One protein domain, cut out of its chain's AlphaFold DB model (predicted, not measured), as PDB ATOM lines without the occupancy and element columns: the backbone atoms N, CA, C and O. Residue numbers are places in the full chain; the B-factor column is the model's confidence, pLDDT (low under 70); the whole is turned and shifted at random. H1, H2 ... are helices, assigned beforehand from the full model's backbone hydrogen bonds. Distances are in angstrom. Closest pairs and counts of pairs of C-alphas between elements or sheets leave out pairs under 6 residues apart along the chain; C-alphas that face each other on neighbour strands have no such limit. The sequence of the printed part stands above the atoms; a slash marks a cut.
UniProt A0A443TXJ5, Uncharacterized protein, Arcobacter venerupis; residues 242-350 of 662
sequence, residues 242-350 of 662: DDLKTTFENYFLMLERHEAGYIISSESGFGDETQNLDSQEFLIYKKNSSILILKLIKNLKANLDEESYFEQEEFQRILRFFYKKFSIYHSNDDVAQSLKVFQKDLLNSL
ATOM      1  N   ASP A 242     -48.418 -57.410  23.724       86.69
ATOM      2  CA  ASP A 242     -48.217 -58.757  24.250       86.69
ATOM      3  C   ASP A 242     -46.843 -58.894  24.941       86.69
ATOM      4  O   ASP A 242     -46.664 -59.766  25.794       86.69
ATOM      5  N   ASP A 243     -45.895 -57.996  24.637       88.69
ATOM      6  CA  ASP A 243     -44.560 -57.924  25.246       88.69
ATOM      7  C   ASP A 243     -44.204 -56.503  25.729       88.69
ATOM      8  O   ASP A 243     -43.277 -55.823  25.259       88.69
ATOM      9  N   LEU A 244     -44.955 -56.043  26.735       89.50
ATOM     10  CA  LEU A 244     -44.719 -54.748  27.383       89.50
ATOM     11  C   LEU A 244     -43.332 -54.645  28.019       89.50
ATOM     12  O   LEU A 244     -42.756 -53.558  28.052       89.50
ATOM     13  N   LYS A 245     -42.775 -55.760  28.499       90.00
ATOM     14  CA  LYS A 245     -41.457 -55.772  29.132       90.00
ATOM     15  C   LYS A 245     -40.377 -55.361  28.136       90.00
ATOM     16  O   LYS A 245     -39.651 -54.401  28.394       90.00
ATOM     17  N   THR A 246     -40.308 -56.036  26.988       90.75
ATOM     18  CA  THR A 246     -39.358 -55.687  25.924       90.75
ATOM     19  C   THR A 246     -39.604 -54.268  25.417       90.75
ATOM     20  O   THR A 246     -38.655 -53.515  25.180       90.75
ATOM     21  N   THR A 247     -40.871 -53.851  25.318       91.44
ATOM     22  CA  THR A 247     -41.227 -52.468  24.976       91.44
ATOM     23  C   THR A 247     -40.594 -51.476  25.963       91.44
ATOM     24  O   THR A 247     -39.873 -50.570  25.543       91.44
ATOM     25  N   PHE A 248     -40.780 -51.649  27.275       94.19
ATOM     26  CA  PHE A 248     -40.196 -50.762  28.287       94.19
ATOM     27  C   PHE A 248     -38.669 -50.792  28.310       94.19
ATOM     28  O   PHE A 248     -38.048 -49.735  28.434       94.19
ATOM     29  N   GLU A 249     -38.054 -51.961  28.144       92.38
ATOM     30  CA  GLU A 249     -36.596 -52.090  28.053       92.38
ATOM     31  C   GLU A 249     -36.031 -51.308  26.858       92.38
ATOM     32  O   GLU A 249     -35.037 -50.597  27.009       92.38
ATOM     33  N   ASN A 250     -36.700 -51.340  25.702       91.69
ATOM     34  CA  ASN A 250     -36.295 -50.570  24.524       91.69
ATOM     35  C   ASN A 250     -36.410 -49.052  24.742       91.69
ATOM     36  O   ASN A 250     -35.499 -48.305  24.379       91.69
ATOM     37  N   TYR A 251     -37.497 -48.583  25.364       93.12
ATOM     38  CA  TYR A 251     -37.646 -47.165  25.718       93.12
ATOM     39  C   TYR A 251     -36.594 -46.717  26.739       93.12
ATOM     40  O   TYR A 251     -36.019 -45.636  26.599       93.12
ATOM     41  N   PHE A 252     -36.308 -47.549  27.740       93.81
ATOM     42  CA  PHE A 252     -35.267 -47.279  28.727       93.81
ATOM     43  C   PHE A 252     -33.874 -47.217  28.083       93.81
ATOM     44  O   PHE A 252     -33.124 -46.280  28.348       93.81
ATOM     45  N   LEU A 253     -33.559 -48.137  27.167       92.75
ATOM     46  CA  LEU A 253     -32.309 -48.122  26.406       92.75
ATOM     47  C   LEU A 253     -32.143 -46.825  25.600       92.75
ATOM     48  O   LEU A 253     -31.043 -46.277  25.531       92.75
ATOM     49  N   MET A 254     -33.218 -46.300  24.999       92.00
ATOM     50  CA  MET A 254     -33.154 -45.016  24.289       92.00
ATOM     51  C   MET A 254     -32.893 -43.838  25.238       92.00
ATOM     52  O   MET A 254     -32.144 -42.928  24.886       92.00
ATOM     53  N   LEU A 255     -33.440 -43.867  26.455       93.31
ATOM     54  CA  LEU A 255     -33.134 -42.863  27.479       93.31
ATOM     55  C   LEU A 255     -31.666 -42.924  27.925       93.31
ATOM     56  O   LEU A 255     -31.025 -41.882  28.049       93.31
ATOM     57  N   GLU A 256     -31.105 -44.122  28.097       92.94
ATOM     58  CA  GLU A 256     -29.675 -44.295  28.385       92.94
ATOM     59  C   GLU A 256     -28.796 -43.791  27.231       92.94
ATOM     60  O   GLU A 256     -27.762 -43.165  27.469       92.94
ATOM     61  N   ARG A 257     -29.221 -43.991  25.976       92.31
ATOM     62  CA  ARG A 257     -28.542 -43.410  24.807       92.31
ATOM     63  C   ARG A 257     -28.586 -41.887  24.816       92.31
ATOM     64  O   ARG A 257     -27.566 -41.268  24.524       92.31
ATOM     65  N   HIS A 258     -29.723 -41.282  25.165       92.81
ATOM     66  CA  HIS A 258     -29.807 -39.827  25.302       92.81
ATOM     67  C   HIS A 258     -28.835 -39.315  26.373       92.81
ATOM     68  O   HIS A 258     -28.103 -38.358  26.127       92.81
ATOM     69  N   GLU A 259     -28.787 -39.970  27.537       93.94
ATOM     70  CA  GLU A 259     -27.839 -39.620  28.597       93.94
ATOM     71  C   GLU A 259     -26.393 -39.725  28.109       93.94
ATOM     72  O   GLU A 259     -25.631 -38.771  28.257       93.94
ATOM     73  N   ALA A 260     -26.021 -40.857  27.509       93.00
ATOM     74  CA  ALA A 260     -24.676 -41.066  26.988       93.00
ATOM     75  C   ALA A 260     -24.303 -39.986  25.960       93.00
ATOM     76  O   ALA A 260     -23.205 -39.436  26.014       93.00
ATOM     77  N   GLY A 261     -25.236 -39.632  25.071       93.25
ATOM     78  CA  GLY A 261     -25.078 -38.541  24.114       93.25
ATOM     79  C   GLY A 261     -24.788 -37.197  24.764       93.25
ATOM     80  O   GLY A 261     -23.808 -36.541  24.412       93.25
ATOM     81  N   TYR A 262     -25.611 -36.804  25.739       92.81
ATOM     82  CA  TYR A 262     -25.430 -35.544  26.456       92.81
ATOM     83  C   TYR A 262     -24.108 -35.514  27.239       92.81
ATOM     84  O   TYR A 262     -23.411 -34.503  27.206       92.81
ATOM     85  N   ILE A 263     -23.715 -36.623  27.881       92.50
ATOM     86  CA  ILE A 263     -22.426 -36.733  28.582       92.50
ATOM     87  C   ILE A 263     -21.261 -36.548  27.606       92.50
ATOM     88  O   ILE A 263     -20.380 -35.738  27.877       92.50
ATOM     89  N   ILE A 264     -21.275 -37.221  26.449       92.19
ATOM     90  CA  ILE A 264     -20.227 -37.072  25.422       92.19
ATOM     91  C   ILE A 264     -20.105 -35.606  24.980       92.19
ATOM     92  O   ILE A 264     -18.996 -35.068  24.895       92.19
ATOM     93  N   SER A 265     -21.233 -34.941  24.721       90.81
ATOM     94  CA  SER A 265     -21.251 -33.525  24.347       90.81
ATOM     95  C   SER A 265     -20.734 -32.624  25.473       90.81
ATOM     96  O   SER A 265     -19.880 -31.773  25.222       90.81
ATOM     97  N   SER A 266     -21.161 -32.854  26.714       89.56
ATOM     98  CA  SER A 266     -20.722 -32.109  27.899       89.56
ATOM     99  C   SER A 266     -19.216 -32.251  28.155       89.56
ATOM    100  O   SER A 266     -18.507 -31.252  28.283       89.56
ATOM    101  N   GLU A 267     -18.687 -33.478  28.134       89.06
ATOM    102  CA  GLU A 267     -17.261 -33.763  28.338       89.06
ATOM    103  C   GLU A 267     -16.380 -33.177  27.224       89.06
ATOM    104  O   GLU A 267     -15.226 -32.811  27.461       89.06
ATOM    105  N   SER A 268     -16.934 -33.026  26.018       87.44
ATOM    106  CA  SER A 268     -16.280 -32.343  24.896       87.44
ATOM    107  C   SER A 268     -16.338 -30.810  24.973       87.44
ATOM    108  O   SER A 268     -15.892 -30.137  24.044       87.44
ATOM    109  N   GLY A 269     -16.915 -30.239  26.038       83.75
ATOM    110  CA  GLY A 269     -17.139 -28.797  26.160       83.75
ATOM    111  C   GLY A 269     -18.066 -28.250  25.074       83.75
ATOM    112  O   GLY A 269     -17.870 -27.128  24.614       83.75
ATOM    113  N   PHE A 270     -19.014 -29.068  24.602       86.00
ATOM    114  CA  PHE A 270     -19.903 -28.771  23.476       86.00
ATOM    115  C   PHE A 270     -19.161 -28.305  22.212       86.00
ATOM    116  O   PHE A 270     -19.651 -27.463  21.463       86.00
ATOM    117  N   GLY A 271     -17.974 -28.864  21.952       79.50
ATOM    118  CA  GLY A 271     -17.184 -28.535  20.763       79.50
ATOM    119  C   GLY A 271     -16.510 -27.160  20.809       79.50
ATOM    120  O   GLY A 271     -16.278 -26.577  19.750       79.50
ATOM    121  N   ASP A 272     -16.208 -26.657  22.011       72.25
ATOM    122  CA  ASP A 272     -15.580 -25.351  22.265       72.25
ATOM    123  C   ASP A 272     -16.422 -24.148  21.769       72.25
ATOM    124  O   ASP A 272     -15.898 -23.074  21.464       72.25
ATOM    125  N   GLU A 273     -17.745 -24.322  21.687       65.19
ATOM    126  CA  GLU A 273     -18.713 -23.262  21.388       65.19
ATOM    127  C   GLU A 273     -18.943 -22.346  22.630       65.19
ATOM    128  O   GLU A 273     -18.684 -22.734  23.768       65.19
ATOM    129  N   THR A 274     -19.363 -21.087  22.433       57.25
ATOM    130  CA  THR A 274     -19.342 -19.986  23.435       57.25
ATOM    131  C   THR A 274     -20.088 -20.232  24.771       57.25
ATOM    132  O   THR A 274     -20.897 -21.139  24.918       57.25
ATOM    133  N   GLN A 275     -19.868 -19.358  25.767       46.97
ATOM    134  CA  GLN A 275     -20.508 -19.411  27.098       46.97
ATOM    135  C   GLN A 275     -22.061 -19.418  27.036       46.97
ATOM    136  O   GLN A 275     -22.644 -18.651  26.275       46.97
ATOM    137  N   ASN A 276     -22.707 -20.229  27.896       53.97
ATOM    138  CA  ASN A 276     -24.163 -20.488  28.054       53.97
ATOM    139  C   ASN A 276     -24.816 -21.601  27.196       53.97
ATOM    140  O   ASN A 276     -26.041 -21.707  27.189       53.97
ATOM    141  N   LEU A 277     -24.044 -22.469  26.534       66.44
ATOM    142  CA  LEU A 277     -24.590 -23.615  25.784       66.44
ATOM    143  C   LEU A 277     -25.032 -24.800  26.652       66.44
ATOM    144  O   LEU A 277     -26.026 -25.432  26.321       66.44
ATOM    145  N   ASP A 278     -24.355 -25.078  27.769       67.69
ATOM    146  CA  ASP A 278     -24.668 -26.254  28.600       67.69
ATOM    147  C   ASP A 278     -26.117 -26.243  29.105       67.69
ATOM    148  O   ASP A 278     -26.840 -27.233  29.003       67.69
ATOM    149  N   SER A 279     -26.594 -25.075  29.547       74.75
ATOM    150  CA  SER A 279     -27.990 -24.913  29.942       74.75
ATOM    151  C   SER A 279     -28.940 -25.118  28.763       74.75
ATOM    152  O   SER A 279     -29.923 -25.828  28.915       74.75
ATOM    153  N   GLN A 280     -28.657 -24.566  27.581       80.06
ATOM    154  CA  GLN A 280     -29.515 -24.733  26.400       80.06
ATOM    155  C   GLN A 280     -29.563 -26.189  25.913       80.06
ATOM    156  O   GLN A 280     -30.640 -26.719  25.645       80.06
ATOM    157  N   GLU A 281     -28.416 -26.857  25.843       84.81
ATOM    158  CA  GLU A 281     -28.304 -28.246  25.396       84.81
ATOM    159  C   GLU A 281     -28.924 -29.220  26.405       84.81
ATOM    160  O   GLU A 281     -29.615 -30.163  26.014       84.81
ATOM    161  N   PHE A 282     -28.793 -28.949  27.709       86.56
ATOM    162  CA  PHE A 282     -29.508 -29.695  28.744       86.56
ATOM    163  C   PHE A 282     -31.031 -29.594  28.576       86.56
ATOM    164  O   PHE A 282     -31.747 -30.587  28.736       86.56
ATOM    165  N   LEU A 283     -31.547 -28.413  28.217       84.75
ATOM    166  CA  LEU A 283     -32.976 -28.216  27.955       84.75
ATOM    167  C   LEU A 283     -33.445 -29.018  26.731       84.75
ATOM    168  O   LEU A 283     -34.521 -29.613  26.781       84.75
ATOM    169  N   ILE A 284     -32.635 -29.105  25.670       86.12
ATOM    170  CA  ILE A 284     -32.928 -29.945  24.494       86.12
ATOM    171  C   ILE A 284     -32.936 -31.429  24.879       86.12
ATOM    172  O   ILE A 284     -33.887 -32.145  24.560       86.12
ATOM    173  N   TYR A 285     -31.927 -31.885  25.626       89.81
ATOM    174  CA  TYR A 285     -31.862 -33.249  26.155       89.81
ATOM    175  C   TYR A 285     -33.104 -33.599  26.993       89.81
ATOM    176  O   TYR A 285     -33.735 -34.645  26.785       89.81
ATOM    177  N   LYS A 286     -33.515 -32.699  27.893       89.12
ATOM    178  CA  LYS A 286     -34.723 -32.855  28.711       89.12
ATOM    179  C   LYS A 286     -35.996 -32.885  27.863       89.12
ATOM    180  O   LYS A 286     -36.831 -33.770  28.067       89.12
ATOM    181  N   LYS A 287     -36.142 -31.973  26.896       88.44
ATOM    182  CA  LYS A 287     -37.280 -31.924  25.960       88.44
ATOM    183  C   LYS A 287     -37.412 -33.238  25.188       88.44
ATOM    184  O   LYS A 287     -38.466 -33.868  25.235       88.44
ATOM    185  N   ASN A 288     -36.348 -33.689  24.529       89.94
ATOM    186  CA  ASN A 288     -36.382 -34.877  23.671       89.94
ATOM    187  C   ASN A 288     -36.634 -36.164  24.469       89.94
ATOM    188  O   ASN A 288     -37.394 -37.031  24.034       89.94
ATOM    189  N   SER A 289     -36.072 -36.263  25.676       92.25
ATOM    190  CA  SER A 289     -36.372 -37.361  26.603       92.25
ATOM    191  C   SER A 289     -37.830 -37.329  27.071       92.25
ATOM    192  O   SER A 289     -38.470 -38.374  27.164       92.25
ATOM    193  N   SER A 290     -38.388 -36.134  27.289       92.19
ATOM    194  CA  SER A 290     -39.803 -35.976  27.640       92.19
ATOM    195  C   SER A 290     -40.719 -36.404  26.492       92.19
ATOM    196  O   SER A 290     -41.675 -37.137  26.724       92.19
ATOM    197  N   ILE A 291     -40.401 -36.028  25.248       91.69
ATOM    198  CA  ILE A 291     -41.141 -36.445  24.042       91.69
ATOM    199  C   ILE A 291     -41.136 -37.970  23.896       91.69
ATOM    200  O   ILE A 291     -42.184 -38.559  23.633       91.69
ATOM    201  N   LEU A 292     -39.983 -38.618  24.088       92.56
ATOM    202  CA  LEU A 292     -39.867 -40.075  24.032       92.56
ATOM    203  C   LEU A 292     -40.811 -40.755  25.040       92.56
ATOM    204  O   LEU A 292     -41.570 -41.650  24.671       92.56
ATOM    205  N   ILE A 293     -40.816 -40.292  26.291       94.19
ATOM    206  CA  ILE A 293     -41.679 -40.850  27.342       94.19
ATOM    207  C   ILE A 293     -43.158 -40.532  27.068       94.19
ATOM    208  O   ILE A 293     -44.016 -41.394  27.237       94.19
ATOM    209  N   LEU A 294     -43.482 -39.329  26.588       93.62
ATOM    210  CA  LEU A 294     -44.853 -38.960  26.224       93.62
ATOM    211  C   LEU A 294     -45.398 -39.818  25.069       93.62
ATOM    212  O   LEU A 294     -46.573 -40.187  25.099       93.62
ATOM    213  N   LYS A 295     -44.562 -40.195  24.088       91.69
ATOM    214  CA  LYS A 295     -44.935 -41.164  23.039       91.69
ATOM    215  C   LYS A 295     -45.291 -42.528  23.639       91.69
ATOM    216  O   LYS A 295     -46.321 -43.086  23.268       91.69
ATOM    217  N   LEU A 296     -44.487 -43.033  24.581       92.69
ATOM    218  CA  LEU A 296     -44.785 -44.278  25.298       92.69
ATOM    219  C   LEU A 296     -46.133 -44.189  26.023       92.69
ATOM    220  O   LEU A 296     -47.001 -45.030  25.811       92.69
ATOM    221  N   ILE A 297     -46.329 -43.143  26.831       93.25
ATOM    222  CA  ILE A 297     -47.563 -42.932  27.604       93.25
ATOM    223  C   ILE A 297     -48.785 -42.872  26.684       93.25
ATOM    224  O   ILE A 297     -49.817 -43.461  26.996       93.25
ATOM    225  N   LYS A 298     -48.677 -42.187  25.543       91.06
ATOM    226  CA  LYS A 298     -49.765 -42.087  24.566       91.06
ATOM    227  C   LYS A 298     -50.143 -43.451  23.979       91.06
ATOM    228  O   LYS A 298     -51.331 -43.753  23.898       91.06
ATOM    229  N   ASN A 299     -49.159 -44.276  23.616       89.81
ATOM    230  CA  ASN A 299     -49.398 -45.629  23.105       89.81
ATOM    231  C   ASN A 299     -49.995 -46.552  24.178       89.81
ATOM    232  O   ASN A 299     -50.906 -47.318  23.876       89.81
ATOM    233  N   LEU A 300     -49.538 -46.446  25.429       91.44
ATOM    234  CA  LEU A 300     -50.106 -47.193  26.553       91.44
ATOM    235  C   LEU A 300     -51.573 -46.819  26.778       91.44
ATOM    236  O   LEU A 300     -52.428 -47.692  26.739       91.44
ATOM    237  N   LYS A 301     -51.885 -45.523  26.907       90.06
ATOM    238  CA  LYS A 301     -53.256 -45.028  27.128       90.06
ATOM    239  C   LYS A 301     -54.245 -45.415  26.031       90.06
ATOM    240  O   LYS A 301     -55.436 -45.531  26.297       90.06
ATOM    241  N   ALA A 302     -53.776 -45.560  24.794       86.19
ATOM    242  CA  ALA A 302     -54.628 -45.962  23.682       86.19
ATOM    243  C   ALA A 302     -55.079 -47.431  23.777       86.19
ATOM    244  O   ALA A 302     -56.084 -47.786  23.164       86.19
ATOM    245  N   ASN A 303     -54.346 -48.266  24.521       86.62
ATOM    246  CA  ASN A 303     -54.502 -49.720  24.508       86.62
ATOM    247  C   ASN A 303     -54.746 -50.342  25.895       86.62
ATOM    248  O   ASN A 303     -55.238 -51.465  25.964       86.62
ATOM    249  N   LEU A 304     -54.390 -49.654  26.985       89.25
ATOM    250  CA  LEU A 304     -54.322 -50.201  28.342       89.25
ATOM    251  C   LEU A 304     -54.765 -49.189  29.410       89.25
ATOM    252  O   LEU A 304     -54.561 -47.982  29.272       89.25
ATOM    253  N   ASP A 305     -55.286 -49.713  30.522       87.12
ATOM    254  CA  ASP A 305     -55.604 -48.938  31.725       87.12
ATOM    255  C   ASP A 305     -54.346 -48.649  32.559       87.12
ATOM    256  O   ASP A 305     -53.441 -49.482  32.638       87.12
ATOM    257  N   GLU A 306     -54.297 -47.498  33.236       86.69
ATOM    258  CA  GLU A 306     -53.130 -47.040  34.019       86.69
ATOM    259  C   GLU A 306     -52.641 -48.079  35.042       86.69
ATOM    260  O   GLU A 306     -51.441 -48.347  35.132       86.69
ATOM    261  N   GLU A 307     -53.570 -48.715  35.761       86.06
ATOM    262  CA  GLU A 307     -53.275 -49.716  36.796       86.06
ATOM    263  C   GLU A 307     -52.498 -50.926  36.252       86.06
ATOM    264  O   GLU A 307     -51.782 -51.591  36.998       86.06
ATOM    265  N   SER A 308     -52.605 -51.205  34.947       85.12
ATOM    266  CA  SER A 308     -51.971 -52.371  34.326       85.12
ATOM    267  C   SER A 308     -50.465 -52.212  34.110       85.12
ATOM    268  O   SER A 308     -49.761 -53.220  34.037       85.12
ATOM    269  N   TYR A 309     -49.953 -50.977  34.029       90.44
ATOM    270  CA  TYR A 309     -48.550 -50.716  33.694       90.44
ATOM    271  C   TYR A 309     -47.836 -49.751  34.640       90.44
ATOM    272  O   TYR A 309     -46.613 -49.815  34.731       90.44
ATOM    273  N   PHE A 310     -48.545 -48.858  35.340       90.06
ATOM    274  CA  PHE A 310     -47.892 -47.804  36.120       90.06
ATOM    275  C   PHE A 310     -47.034 -48.373  37.258       90.06
ATOM    276  O   PHE A 310     -45.914 -47.917  37.462       90.06
ATOM    277  N   GLU A 311     -47.508 -49.415  37.943       87.19
ATOM    278  CA  GLU A 311     -46.789 -50.068  39.049       87.19
ATOM    279  C   GLU A 311     -45.751 -51.112  38.589       87.19
ATOM    280  O   GLU A 311     -45.026 -51.666  39.417       87.19
ATOM    281  N   GLN A 312     -45.647 -51.394  37.284       91.00
ATOM    282  CA  GLN A 312     -44.655 -52.347  36.782       91.00
ATOM    283  C   GLN A 312     -43.232 -51.825  37.005       91.00
ATOM    284  O   GLN A 312     -42.943 -50.640  36.817       91.00
ATOM    285  N   GLU A 313     -42.317 -52.720  37.385       91.38
ATOM    286  CA  GLU A 313     -40.947 -52.351  37.748       91.38
ATOM    287  C   GLU A 313     -40.222 -51.649  36.592       91.38
ATOM    288  O   GLU A 313     -39.500 -50.672  36.806       91.38
ATOM    289  N   GLU A 314     -40.442 -52.110  35.365       92.62
ATOM    290  CA  GLU A 314     -39.840 -51.588  34.147       92.62
ATOM    291  C   GLU A 314     -40.322 -50.166  33.824       92.62
ATOM    292  O   GLU A 314     -39.501 -49.289  33.539       92.62
ATOM    293  N   PHE A 315     -41.624 -49.886  33.958       93.50
ATOM    294  CA  PHE A 315     -42.150 -48.526  33.808       93.50
ATOM    295  C   PHE A 315     -41.645 -47.611  34.934       93.50
ATOM    296  O   PHE A 315     -41.185 -46.490  34.693       93.50
ATOM    297  N   GLN A 316     -41.619 -48.114  36.169       92.56
ATOM    298  CA  GLN A 316     -41.069 -47.397  37.319       92.56
ATOM    299  C   GLN A 316     -39.573 -47.082  37.161       92.56
ATOM    300  O   GLN A 316     -39.098 -46.059  37.658       92.56
ATOM    301  N   ARG A 317     -38.798 -47.905  36.438       93.38
ATOM    302  CA  ARG A 317     -37.401 -47.590  36.085       93.38
ATOM    303  C   ARG A 317     -37.300 -46.369  35.173       93.38
ATOM    304  O   ARG A 317     -36.447 -45.522  35.433       93.38
ATOM    305  N   ILE A 318     -38.166 -46.253  34.165       94.56
ATOM    306  CA  ILE A 318     -38.239 -45.076  33.280       94.56
ATOM    307  C   ILE A 318     -38.579 -43.822  34.094       94.56
ATOM    308  O   ILE A 318     -37.913 -42.792  33.976       94.56
ATOM    309  N   LEU A 319     -39.575 -43.930  34.972       93.06
ATOM    310  CA  LEU A 319     -40.018 -42.833  35.825       93.06
ATOM    311  C   LEU A 319     -38.891 -42.375  36.771       93.06
ATOM    312  O   LEU A 319     -38.538 -41.193  36.797       93.06
ATOM    313  N   ARG A 320     -38.242 -43.306  37.484       91.38
ATOM    314  CA  ARG A 320     -37.088 -43.005  38.352       91.38
ATOM    315  C   ARG A 320     -35.917 -42.400  37.582       91.38
ATOM    316  O   ARG A 320     -35.253 -41.509  38.108       91.38
ATOM    317  N   PHE A 321     -35.653 -42.870  36.361       92.19
ATOM    318  CA  PHE A 321     -34.617 -42.299  35.503       92.19
ATOM    319  C   PHE A 321     -34.891 -40.821  35.224       92.19
ATOM    320  O   PHE A 321     -34.014 -39.990  35.462       92.19
ATOM    321  N   PHE A 322     -36.113 -40.484  34.799       91.94
ATOM    322  CA  PHE A 322     -36.486 -39.108  34.483       91.94
ATOM    323  C   PHE A 322     -36.258 -38.170  35.673       91.94
ATOM    324  O   PHE A 322     -35.527 -37.182  35.556       91.94
ATOM    325  N   TYR A 323     -36.806 -38.505  36.845       88.88
ATOM    326  CA  TYR A 323     -36.626 -37.668  38.032       88.88
ATOM    327  C   TYR A 323     -35.158 -37.605  38.448       88.88
ATOM    328  O   TYR A 323     -34.645 -36.509  38.647       88.88
ATOM    329  N   LYS A 324     -34.422 -38.721  38.472       88.75
ATOM    330  CA  LYS A 324     -32.993 -38.716  38.830       88.75
ATOM    331  C   LYS A 324     -32.154 -37.782  37.948       88.75
ATOM    332  O   LYS A 324     -31.186 -37.207  38.439       88.75
ATOM    333  N   LYS A 325     -32.482 -37.654  36.659       88.25
ATOM    334  CA  LYS A 325     -31.690 -36.868  35.699       88.25
ATOM    335  C   LYS A 325     -32.135 -35.415  35.568       88.25
ATOM    336  O   LYS A 325     -31.289 -34.553  35.358       88.25
ATOM    337  N   PHE A 326     -33.429 -35.124  35.707       84.81
ATOM    338  CA  PHE A 326     -33.986 -33.821  35.323       84.81
ATOM    339  C   PHE A 326     -34.592 -32.998  36.466       84.81
ATOM    340  O   PHE A 326     -34.962 -31.840  36.236       84.81
ATOM    341  N   SER A 327     -34.695 -33.554  37.679       69.31
ATOM    342  CA  SER A 327     -35.267 -32.869  38.856       69.31
ATOM    343  C   SER A 327     -34.298 -31.922  39.576       69.31
ATOM    344  O   SER A 327     -34.722 -31.187  40.460       69.31
ATOM    345  N   ILE A 328     -33.033 -31.848  39.144       54.81
ATOM    346  CA  ILE A 328     -31.928 -31.108  39.793       54.81
ATOM    347  C   ILE A 328     -32.234 -29.602  40.025       54.81
ATOM    348  O   ILE A 328     -31.560 -28.951  40.818       54.81
ATOM    349  N   TYR A 329     -33.279 -29.043  39.396       45.75
ATOM    350  CA  TYR A 329     -33.640 -27.619  39.463       45.75
ATOM    351  C   TYR A 329     -35.026 -27.296  40.061       45.75
ATOM    352  O   TYR A 329     -35.393 -26.118  40.112       45.75
ATOM    353  N   HIS A 330     -35.803 -28.277  40.539       44.78
ATOM    354  CA  HIS A 330     -37.077 -28.025  41.232       44.78
ATOM    355  C   HIS A 330     -37.123 -28.741  42.582       44.78
ATOM    356  O   HIS A 330     -36.972 -29.948  42.667       44.78
ATOM    357  N   SER A 331     -37.362 -27.961  43.635       41.75
ATOM    358  CA  SER A 331     -37.346 -28.317  45.058       41.75
ATOM    359  C   SER A 331     -38.477 -29.251  45.525       41.75
ATOM    360  O   SER A 331     -38.890 -29.160  46.678       41.75
ATOM    361  N   ASN A 332     -39.002 -30.108  44.649       44.25
ATOM    362  CA  ASN A 332     -39.959 -31.149  45.012       44.25
ATOM    363  C   ASN A 332     -39.296 -32.505  44.748       44.25
ATOM    364  O   ASN A 332     -39.356 -33.025  43.638       44.25
ATOM    365  N   ASP A 333     -38.666 -33.056  45.784       51.00
ATOM    366  CA  ASP A 333     -37.957 -34.347  45.795       51.00
ATOM    367  C   ASP A 333     -38.881 -35.578  45.641       51.00
ATOM    368  O   ASP A 333     -38.443 -36.720  45.793       51.00
ATOM    369  N   ASP A 334     -40.160 -35.376  45.317       66.56
ATOM    370  CA  ASP A 334     -41.153 -36.440  45.250       66.56
ATOM    371  C   ASP A 334     -41.350 -36.917  43.811       66.56
ATOM    372  O   ASP A 334     -41.935 -36.249  42.956       66.56
ATOM    373  N   VAL A 335     -40.866 -38.132  43.570       78.69
ATOM    374  CA  VAL A 335     -41.188 -38.948  42.400       78.69
ATOM    375  C   VAL A 335     -42.713 -38.980  42.207       78.69
ATOM    376  O   VAL A 335     -43.447 -39.255  43.157       78.69
ATOM    377  N   ALA A 336     -43.200 -38.694  40.992       81.75
ATOM    378  CA  ALA A 336     -44.639 -38.622  40.736       81.75
ATOM    379  C   ALA A 336     -45.380 -39.896  41.158       81.75
ATOM    380  O   ALA A 336     -45.054 -40.999  40.725       81.75
ATOM    381  N   GLN A 337     -46.439 -39.709  41.948       84.00
ATOM    382  CA  GLN A 337     -47.271 -40.791  42.489       84.00
ATOM    383  C   GLN A 337     -48.428 -41.203  41.564       84.00
ATOM    384  O   GLN A 337     -49.216 -42.069  41.915       84.00
ATOM    385  N   SER A 338     -48.586 -40.547  40.412       87.12
ATOM    386  CA  SER A 338     -49.603 -40.905  39.417       87.12
ATOM    387  C   SER A 338     -49.143 -40.536  38.016       87.12
ATOM    388  O   SER A 338     -48.350 -39.600  37.838       87.12
ATOM    389  N   LEU A 339     -49.707 -41.202  37.008       88.62
ATOM    390  CA  LEU A 339     -49.423 -40.898  35.609       88.62
ATOM    391  C   LEU A 339     -49.792 -39.459  35.252       88.62
ATOM    392  O   LEU A 339     -49.097 -38.817  34.470       88.62
ATOM    393  N   LYS A 340     -50.869 -38.929  35.841       88.38
ATOM    394  CA  LYS A 340     -51.322 -37.554  35.598       88.38
ATOM    395  C   LYS A 340     -50.281 -36.520  36.033       88.38
ATOM    396  O   LYS A 340     -50.036 -35.564  35.299       88.38
ATOM    397  N   VAL A 341     -49.675 -36.705  37.210       88.44
ATOM    398  CA  VAL A 341     -48.607 -35.815  37.701       88.44
ATOM    399  C   VAL A 341     -47.371 -35.957  36.819       88.44
ATOM    400  O   VAL A 341     -46.849 -34.952  36.343       88.44
ATOM    401  N   PHE A 342     -46.971 -37.193  36.509       91.19
ATOM    402  CA  PHE A 342     -45.807 -37.439  35.663       91.19
ATOM    403  C   PHE A 342     -45.962 -36.819  34.265       91.19
ATOM    404  O   PHE A 342     -45.069 -36.130  33.779       91.19
ATOM    405  N   GLN A 343     -47.128 -36.982  33.635       91.25
ATOM    406  CA  GLN A 343     -47.430 -36.385  32.334       91.25
ATOM    407  C   GLN A 343     -47.399 -34.853  32.384       91.25
ATOM    408  O   GLN A 343     -46.888 -34.234  31.453       91.25
ATOM    409  N   LYS A 344     -47.893 -34.232  33.464       89.25
ATOM    410  CA  LYS A 344     -47.806 -32.775  33.647       89.25
ATOM    411  C   LYS A 344     -46.351 -32.298  33.695       89.25
ATOM    412  O   LYS A 344     -46.020 -31.327  33.018       89.25
ATOM    413  N   ASP A 345     -45.483 -32.986  34.430       87.38
ATOM    414  CA  ASP A 345     -44.063 -32.624  34.528       87.38
ATOM    415  C   ASP A 345     -43.332 -32.771  33.183       87.38
ATOM    416  O   ASP A 345     -42.522 -31.917  32.801       87.38
ATOM    417  N   LEU A 346     -43.663 -33.820  32.424       91.06
ATOM    418  CA  LEU A 346     -43.154 -34.032  31.068       91.06
ATOM    419  C   LEU A 346     -43.612 -32.925  30.106       91.06
ATOM    420  O   LEU A 346     -42.800 -32.396  29.354       91.06
ATOM    421  N   LEU A 347     -44.888 -32.531  30.151       90.31
ATOM    422  CA  LEU A 347     -45.436 -31.457  29.311       90.31
ATOM    423  C   LEU A 347     -44.837 -30.091  29.654       90.31
ATOM    424  O   LEU A 347     -44.462 -29.337  28.761       90.31
ATOM    425  N   ASN A 348     -44.675 -29.791  30.943       85.44
ATOM    426  CA  ASN A 348     -44.034 -28.556  31.391       85.44
ATOM    427  C   ASN A 348     -42.569 -28.467  30.935       85.44
ATOM    428  O   ASN A 348     -42.049 -27.373  30.714       85.44
ATOM    429  N   SER A 349     -41.917 -29.613  30.722       85.50
ATOM    430  CA  SER A 349     -40.566 -29.687  30.161       85.50
ATOM    431  C   SER A 349     -40.495 -29.309  28.674       85.50
ATOM    432  O   SER A 349     -39.397 -29.136  28.156       85.50
ATOM    433  N   LEU A 350     -41.627 -29.151  27.978       86.62
ATOM    434  CA  LEU A 350     -41.678 -28.708  26.576       86.62
ATOM    435  C   LEU A 350     -41.745 -27.180  26.434       86.62
ATOM    436  O   LEU A 350     -41.458 -26.644  25.368       86.62
TER     437      LEU A 350
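Overview. This is residues 242 to 350 of the 662 residues of an uncharacterized protein of Arcobacter venerupis (UniProt A0A443TXJ5). Long helices H1 and H3 lie side by side, making an up-and-down bundle with H5; H6 packs on H3. 109 residues are printed, with six named helices, H1-H6, and no named strand: all helix. It is compact, radius of gyration of the C-alphas 15.0 A, spanning 47 by 29 by 20 A.

Arrangement. H1, residues 244 to 267, touches H3, residues 277 to 303, closest at C-alphas 255 and 289, 6.4 A. H5, residues 313 to 326, touches H1, closest at C-alphas 318 and 252, 5.9 A. H6, residues 339 to 348, touches H3, closest at C-alphas 346 and 290, 5.2 A. H2, residues 269 to 272, and H4, 306 to 309, touch no helix. Every O i to N i+4 pair of H1, H5 and H6 is within hydrogen-bond range.

Along the chain. Find C-alpha 244, where H1 begins, at (-44.719, -54.748, 27.383), and C-alpha 348, where H6 ends, at (-44.034, -28.556, 31.391).

Size, cuts and confidence. The printed part has no cut, one long link, H5 to H6, and pLDDT under 70 at 273 to 278 and 327 to 334.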